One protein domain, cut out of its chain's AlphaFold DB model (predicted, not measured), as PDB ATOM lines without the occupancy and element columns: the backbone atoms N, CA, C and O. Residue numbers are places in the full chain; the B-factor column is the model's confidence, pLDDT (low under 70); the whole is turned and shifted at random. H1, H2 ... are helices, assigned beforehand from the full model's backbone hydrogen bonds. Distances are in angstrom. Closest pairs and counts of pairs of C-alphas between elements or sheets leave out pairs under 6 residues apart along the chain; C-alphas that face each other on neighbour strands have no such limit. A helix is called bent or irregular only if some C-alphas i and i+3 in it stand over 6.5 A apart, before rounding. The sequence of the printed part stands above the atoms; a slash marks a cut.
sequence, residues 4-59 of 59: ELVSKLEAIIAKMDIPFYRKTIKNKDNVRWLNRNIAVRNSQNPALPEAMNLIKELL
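This is residues 4 to 59 of the 59 residues of an uncharacterized protein of Bacteroidetes bacterium HGW-Bacteroidetes-1 (UniProt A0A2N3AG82). Three helices pack side by side in a small, compact body: H2 and H3 fold back as a helical hairpin, H1 lies along H3, and a long loop links H1 to H2. The printed part has 56 residues, all helix by class, in the order H1, H2, H3, with no named strand. The radius of gyration of the C-alphas is 9.7 A and the spans are 26 by 19 by 18 A.

Start with H1, residues 4 to 13: it touches H3, residues 48 to 58, closest at the C-alphas of Leu 9 and Ala 51, 6.0 A apart, at a shallow tilt of 30 degrees, opposite ways. H2, residues 28 to 42, touches H3 at Val 31 and Ile 55, whose C-alphas are the closest, 6.1 A apart, at a shallow tilt of 12 degrees, opposite ways. H1 and H2 are near each other, with 5 pairs of C-alphas within 10 A. Every O i to N i+4 pair is within hydrogen-bond range in H1 and H3, and 7 of 11 in H2.

Find C-alpha 4 at (0.706, -1.295, -46.850); H1 runs 14.4 A from there. H2 runs 20.8 A and is irregular: C-alphas 36 and 39 are 7.6 A apart. H3 runs 15.3 A to C-alpha 58 at (7.671, 1.806, -39.687).

The C-alphas of Asn 27 and Gln 44 are farthest apart, 26.6 A. The link from H1 to H2 is long; that from H2 to H3 is tight. The printed part has no cut, and no printed residue is under 70 in pLDDT.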
ATOM      1  N   GLU A   4       0.152  -0.283 -45.952       96.81
ATOM      2  CA  GLU A   4       0.706  -1.295 -46.850       96.81
ATOM      3  C   GLU A   4       1.897  -2.017 -46.208       96.81
ATOM      4  O   GLU A   4       1.941  -3.247 -46.185       96.81
ATOM      5  N   LEU A   5       2.824  -1.255 -45.617       96.94
ATOM      6  CA  LEU A   5       3.972  -1.808 -44.890       96.94
ATOM      7  C   LEU A   5       3.532  -2.620 -43.668       96.94
ATOM      8  O   LEU A   5       4.111  -3.665 -43.388       96.94
ATOM      9  N   VAL A   6       2.484  -2.168 -42.968       97.56
ATOM     10  CA  VAL A   6       1.889  -2.916 -41.852       97.56
ATOM     11  C   VAL A   6       1.356  -4.264 -42.325       97.56
ATOM     12  O   VAL A   6       1.768  -5.279 -41.779       97.56
ATOM     13  N   SER A   7       0.516  -4.297 -43.363       97.75
ATOM     14  CA  SER A   7      -0.043  -5.554 -43.875       97.75
ATOM     15  C   SER A   7       1.042  -6.523 -44.358       97.75
ATOM     16  O   SER A   7       0.960  -7.721 -44.094       97.75
ATOM     17  N   LYS A   8       2.085  -6.012 -45.031       97.81
ATOM     18  CA  LYS A   8       3.246  -6.814 -45.453       97.81
ATOM     19  C   LYS A   8       3.984  -7.407 -44.253       97.81
ATOM     20  O   LYS A   8       4.244  -8.608 -44.220       97.81
ATOM     21  N   LEU A   9       4.270  -6.583 -43.245       97.88
ATOM     22  CA  LEU A   9       4.952  -7.031 -42.037       97.88
ATOM     23  C   LEU A   9       4.117  -8.067 -41.272       97.88
ATOM     24  O   LEU A   9       4.659  -9.097 -40.884       97.88
ATOM     25  N   GLU A  10       2.809  -7.842 -41.106       98.00
ATOM     26  CA  GLU A  10       1.886  -8.789 -40.465       98.00
ATOM     27  C   GLU A  10       1.864 -10.149 -41.179       98.00
ATOM     28  O   GLU A  10       1.923 -11.190 -40.520       98.00
ATOM     29  N   ALA A  11       1.863 -10.161 -42.517       98.00
ATOM     30  CA  ALA A  11       1.902 -11.390 -43.309       98.00
ATOM     31  C   ALA A  11       3.194 -12.199 -43.094       98.00
ATOM     32  O   ALA A  11       3.144 -13.429 -42.998       98.00
ATOM     33  N   ILE A  12       4.342 -11.524 -42.973       97.38
ATOM     34  CA  ILE A  12       5.635 -12.166 -42.698       97.38
ATOM     35  C   ILE A  12       5.655 -12.734 -41.276       97.38
ATOM     36  O   ILE A  12       5.907 -13.924 -41.065       97.38
ATOM     37  N   ILE A  13       5.332 -11.900 -40.283       97.06
ATOM     38  CA  ILE A  13       5.433 -12.284 -38.871       97.06
ATOM     39  C   ILE A  13       4.350 -13.274 -38.434       97.06
ATOM     40  O   ILE A  13       4.498 -13.926 -37.397       97.06
ATOM     41  N   ALA A  14       3.286 -13.452 -39.225       96.88
ATOM     42  CA  ALA A  14       2.252 -14.455 -38.986       96.88
ATOM     43  C   ALA A  14       2.839 -15.866 -38.815       96.88
ATOM     44  O   ALA A  14       2.380 -16.621 -37.952       96.88
ATOM     45  N   LYS A  15       3.897 -16.193 -39.570       94.88
ATOM     46  CA  LYS A  15       4.570 -17.506 -39.560       94.88
ATOM     47  C   LYS A  15       5.797 -17.570 -38.640       94.88
ATOM     48  O   LYS A  15       6.463 -18.599 -38.591       94.88
ATOM     49  N   MET A  16       6.106 -16.494 -37.919       96.19
ATOM     50  CA  MET A  16       7.260 -16.416 -37.018       96.19
ATOM     51  C   MET A  16       6.893 -16.821 -35.583       96.19
ATOM     52  O   MET A  16       5.719 -16.794 -35.183       96.19
ATOM     53  N   ASP A  17       7.912 -17.169 -34.797       96.75
ATOM     54  CA  ASP A  17       7.797 -17.432 -33.363       96.75
ATOM     55  C   ASP A  17       7.720 -16.100 -32.604       96.75
ATOM     56  O   ASP A  17       8.725 -15.504 -32.207       96.75
ATOM     57  N   ILE A  18       6.497 -15.581 -32.507       95.69
ATOM     58  CA  ILE A  18       6.147 -14.305 -31.886       95.69
ATOM     59  C   ILE A  18       4.824 -14.502 -31.129       95.69
ATOM     60  O   ILE A  18       3.925 -15.164 -31.659       95.69
ATOM     61  N   PRO A  19       4.642 -13.918 -29.927       95.25
ATOM     62  CA  PRO A  19       3.366 -13.981 -29.224       95.25
ATOM     63  C   PRO A  19       2.208 -13.482 -30.095       95.25
ATOM     64  O   PRO A  19       2.331 -12.456 -30.760       95.25
ATOM     65  N   PHE A  20       1.067 -14.175 -30.066       93.75
ATOM     66  CA  PHE A  20      -0.072 -13.902 -30.955       93.75
ATOM     67  C   PHE A  20      -0.489 -12.419 -30.976       93.75
ATOM     68  O   PHE A  20      -0.617 -11.817 -32.036       93.75
ATOM     69  N   TYR A  21      -0.582 -11.781 -29.808       93.12
ATOM     70  CA  TYR A  21      -0.952 -10.366 -29.670       93.12
ATOM     71  C   TYR A  21       0.097  -9.372 -30.208       93.12
ATOM     72  O   TYR A  21      -0.191  -8.183 -30.342       93.12
ATOM     73  N   ARG A  22       1.323  -9.826 -30.500       95.25
ATOM     74  CA  ARG A  22       2.380  -9.030 -31.148       95.25
ATOM     75  C   ARG A  22       2.395  -9.188 -32.668       95.25
ATOM     76  O   ARG A  22       3.087  -8.413 -33.319       95.25
ATOM     77  N   LYS A  23       1.626 -10.134 -33.222       95.31
ATOM     78  CA  LYS A  23       1.473 -10.327 -34.674       95.31
ATOM     79  C   LYS A  23       0.512  -9.327 -35.317       95.31
ATOM     80  O   LYS A  23       0.514  -9.203 -36.531       95.31
ATOM     81  N   THR A  24      -0.273  -8.607 -34.514       96.06
ATOM     82  CA  THR A  24      -1.122  -7.502 -34.976       96.06
ATOM     83  C   THR A  24      -0.499  -6.167 -34.586       96.06
ATOM     84  O   THR A  24      -0.238  -5.911 -33.405       96.06
ATOM     85  N   ILE A  25      -0.283  -5.295 -35.562       95.69
ATOM     86  CA  ILE A  25       0.427  -4.032 -35.402       95.69
ATOM     87  C   ILE A  25      -0.579  -2.885 -35.438       95.69
ATOM     88  O   ILE A  25      -0.961  -2.379 -36.489       95.69
ATOM     89  N   LYS A  26      -0.998  -2.443 -34.249       93.75
ATOM     90  CA  LYS A  26      -2.001  -1.374 -34.098       93.75
ATOM     91  C   LYS A  26      -1.377  -0.008 -33.835       93.75
ATOM     92  O   LYS A  26      -2.000   1.019 -34.091       93.75
ATOM     93  N   ASN A  27      -0.168   0.013 -33.280       94.19
ATOM     94  CA  ASN A  27       0.505   1.231 -32.849       94.19
ATOM     95  C   ASN A  27       2.035   1.100 -32.937       94.19
ATOM     96  O   ASN A  27       2.585   0.019 -33.166       94.19
ATOM     97  N   LYS A  28       2.734   2.221 -32.718       94.62
ATOM     98  CA  LYS A  28       4.203   2.258 -32.714       94.62
ATOM     99  C   LYS A  28       4.829   1.391 -31.615       94.62
ATOM    100  O   LYS A  28       5.967   0.959 -31.774       94.62
ATOM    101  N   ASP A  29       4.114   1.084 -30.535       95.38
ATOM    102  CA  ASP A  29       4.649   0.238 -29.464       95.38
ATOM    103  C   ASP A  29       4.743  -1.233 -29.876       95.38
ATOM    104  O   ASP A  29       5.677  -1.922 -29.460       95.38
ATOM    105  N   ASN A  30       3.854  -1.714 -30.754       95.44
ATOM    106  CA  ASN A  30       4.025  -3.013 -31.406       95.44
ATOM    107  C   ASN A  30       5.321  -3.046 -32.229       95.44
ATOM    108  O   ASN A  30       6.118  -3.967 -32.064       95.44
ATOM    109  N   VAL A  31       5.558  -2.020 -33.052       97.06
ATOM    110  CA  VAL A  31       6.748  -1.924 -33.919       97.06
ATOM    111  C   VAL A  31       8.033  -1.867 -33.090       97.06
ATOM    112  O   VAL A  31       8.970  -2.622 -33.338       97.06
ATOM    113  N   ARG A  32       8.066  -1.039 -32.037       97.62
ATOM    114  CA  ARG A  32       9.210  -0.948 -31.111       97.62
ATOM    115  C   ARG A  32       9.488  -2.265 -30.403       97.62
ATOM    116  O   ARG A  32      10.650  -2.622 -30.213       97.62
ATOM    117  N   TRP A  33       8.440  -2.978 -29.993       97.56
ATOM    118  CA  TRP A  33       8.605  -4.290 -29.380       97.56
ATOM    119  C   TRP A  33       9.203  -5.284 -30.374       97.56
ATOM    120  O   TRP A  33      10.163  -5.966 -30.019       97.56
ATOM    121  N   LEU A  34       8.697  -5.322 -31.613       97.44
ATOM    122  CA  LEU A  34       9.226  -6.190 -32.666       97.44
ATOM    123  C   LEU A  34      10.702  -5.887 -32.930       97.44
ATOM    124  O   LEU A  34      11.510  -6.802 -32.847       97.44
ATOM    125  N   ASN A  35      11.078  -4.616 -33.098       97.81
ATOM    126  CA  ASN A  35      12.471  -4.204 -33.310       97.81
ATOM    127  C   ASN A  35      13.439  -4.734 -32.236       97.81
ATOM    128  O   ASN A  35      14.595  -5.026 -32.523       97.81
ATOM    129  N   ARG A  36      12.971  -4.858 -30.990       97.56
ATOM    130  CA  ARG A  36      13.786  -5.327 -29.858       97.56
ATOM    131  C   ARG A  36      13.791  -6.846 -29.695       97.56
ATOM    132  O   ARG A  36      14.758  -7.381 -29.172       97.56
ATOM    133  N   ASN A  37      12.710  -7.529 -30.075       97.81
ATOM    134  CA  ASN A  37      12.466  -8.913 -29.653       97.81
ATOM    135  C   ASN A  37      12.372  -9.919 -30.803       97.81
ATOM    136  O   ASN A  37      12.553 -11.110 -30.565       97.81
ATOM    137  N   ILE A  38      12.097  -9.484 -32.038       96.75
ATOM    138  CA  ILE A  38      11.807 -10.402 -33.151       96.75
ATOM    139  C   ILE A  38      12.961 -11.379 -33.415       96.75
ATOM    140  O   ILE A  38      12.717 -12.558 -33.656       96.75
ATOM    141  N   ALA A  39      14.211 -10.932 -33.269       97.38
ATOM    142  CA  ALA A  39      15.397 -11.754 -33.499       97.38
ATOM    143  C   ALA A  39      15.657 -12.812 -32.407       97.38
ATOM    144  O   ALA A  39      16.328 -13.800 -32.692       97.38
ATOM    145  N   VAL A  40      15.110 -12.660 -31.190       96.38
ATOM    146  CA  VAL A  40      15.430 -13.521 -30.029       96.38
ATOM    147  C   VAL A  40      15.111 -14.992 -30.301       96.38
ATOM    148  O   VAL A  40      15.904 -15.866 -29.965       96.38
ATOM    149  N   ARG A  41      13.966 -15.270 -30.936       94.75
ATOM    150  CA  ARG A  41      13.525 -16.635 -31.286       94.75
ATOM    151  C   ARG A  41      13.504 -16.912 -32.788       94.75
ATOM    152  O   ARG A  41      13.131 -18.002 -33.201       94.75
ATOM    153  N   ASN A  42      13.897 -15.939 -33.612       96.56
ATOM    154  CA  ASN A  42      13.810 -16.043 -35.071       96.56
ATOM    155  C   ASN A  42      15.136 -15.742 -35.780       96.56
ATOM    156  O   ASN A  42      15.121 -15.475 -36.976       96.56
ATOM    157  N   SER A  43      16.278 -15.784 -35.085       94.88
ATOM    158  CA  SER A  43      17.599 -15.473 -35.662       94.88
ATOM    159  C   SER A  43      17.963 -16.322 -36.886       94.88
ATOM    160  O   SER A  43      18.656 -15.837 -37.771       94.88
ATOM    161  N   GLN A  44      17.467 -17.561 -36.951       96.25
ATOM    162  CA  GLN A  44      17.656 -18.484 -38.078       96.25
ATOM    163  C   GLN A  44      16.487 -18.472 -39.080       96.25
ATOM    164  O   GLN A  44      16.464 -19.266 -40.017       96.25
ATOM    165  N   ASN A  45      15.478 -17.613 -38.887       96.50
ATOM    166  CA  ASN A  45      14.335 -17.547 -39.791       96.50
ATOM    167  C   ASN A  45      14.731 -16.789 -41.073       96.50
ATOM    168  O   ASN A  45      15.146 -15.631 -40.976       96.50
ATOM    169  N   PRO A  46      14.562 -17.377 -42.272       97.25
ATOM    170  CA  PRO A  46      14.966 -16.741 -43.527       97.25
ATOM    171  C   PRO A  46      14.209 -15.438 -43.826       97.25
ATOM    172  O   PRO A  46      14.724 -14.595 -44.552       97.25
ATOM    173  N   ALA A  47      13.021 -15.239 -43.245       97.25
ATOM    174  CA  ALA A  47      12.231 -14.020 -43.414       97.25
ATOM    175  C   ALA A  47      12.590 -12.908 -42.406       97.25
ATOM    176  O   ALA A  47      12.074 -11.794 -42.503       97.25
ATOM    177  N   LEU A  48      13.472 -13.177 -41.429       97.81
ATOM    178  CA  LEU A  48      13.871 -12.185 -40.427       97.81
ATOM    179  C   LEU A  48      14.485 -10.911 -41.045       97.81
ATOM    180  O   LEU A  48      14.097  -9.826 -40.606       97.81
ATOM    181  N   PRO A  49      15.402 -10.980 -42.036       98.00
ATOM    182  CA  PRO A  49      15.985  -9.775 -42.629       98.00
ATOM    183  C   PRO A  49      14.934  -8.858 -43.266       98.00
ATOM    184  O   PRO A  49      14.968  -7.644 -43.066       98.00
ATOM    185  N   GLU A  50      13.961  -9.440 -43.970       98.06
ATOM    186  CA  GLU A  50      12.858  -8.703 -44.590       98.06
ATOM    187  C   GLU A  50      11.961  -8.044 -43.533       98.06
ATOM    188  O   GLU A  50      11.696  -6.842 -43.603       98.06
ATOM    189  N   ALA A  51      11.572  -8.794 -42.495       97.69
ATOM    190  CA  ALA A  51      10.780  -8.261 -41.388       97.69
ATOM    191  C   ALA A  51      11.485  -7.082 -40.694       97.69
ATOM    192  O   ALA A  51      10.859  -6.063 -40.407       97.69
ATOM    193  N   MET A  52      12.796  -7.190 -40.451       97.81
ATOM    194  CA  MET A  52      13.592  -6.131 -39.821       97.81
ATOM    195  C   MET A  52      13.667  -4.859 -40.671       97.81
ATOM    196  O   MET A  52      13.649  -3.764 -40.108       97.81
ATOM    197  N   ASN A  53      13.728  -4.977 -41.999       98.00
ATOM    198  CA  ASN A  53      13.703  -3.813 -42.887       98.00
ATOM    199  C   ASN A  53      12.357  -3.081 -42.806       98.00
ATOM    200  O   ASN A  53      12.333  -1.882 -42.535       98.00
ATOM    201  N   LEU A  54      11.242  -3.813 -42.893       97.81
ATOM    202  CA  LEU A  54       9.899  -3.236 -42.748       97.81
ATOM    203  C   LEU A  54       9.680  -2.598 -41.368       97.81
ATOM    204  O   LEU A  54       9.057  -1.543 -41.256       97.81
ATOM    205  N   ILE A  55      10.210  -3.207 -40.302       97.38
ATOM    206  CA  ILE A  55      10.162  -2.639 -38.947       97.38
ATOM    207  C   ILE A  55      10.896  -1.295 -38.892       97.38
ATOM    208  O   ILE A  55      10.377  -0.359 -38.285       97.38
ATOM    209  N   LYS A  56      12.074  -1.177 -39.521       96.94
ATOM    210  CA  LYS A  56      12.841   0.079 -39.567       96.94
ATOM    211  C   LYS A  56      12.102   1.180 -40.324       96.94
ATOM    212  O   LYS A  56      12.123   2.317 -39.872       96.94
ATOM    213  N   GLU A  57      11.424   0.847 -41.420       96.44
ATOM    214  CA  GLU A  57      10.613   1.806 -42.186       96.44
ATOM    215  C   GLU A  57       9.365   2.292 -41.427       96.44
ATOM    216  O   GLU A  57       8.842   3.372 -41.700       96.44
ATOM    217  N   LEU A  58       8.866   1.497 -40.476       95.25
ATOM    218  CA  LEU A  58       7.671   1.806 -39.687       95.25
ATOM    219  C   LEU A  58       7.947   2.570 -38.378       95.25
ATOM    220  O   LEU A  58       6.983   2.994 -37.723       95.25
ATOM    221  N   LEU A  59       9.215   2.717 -37.972       90.00
ATOM    222  CA  LEU A  59       9.625   3.448 -36.762       90.00
ATOM    223  C   LEU A  59       9.518   4.968 -36.953       90.00
ATOM    224  O   LEU A  59       8.856   5.608 -36.088       90.00
TER     225      LEU A  59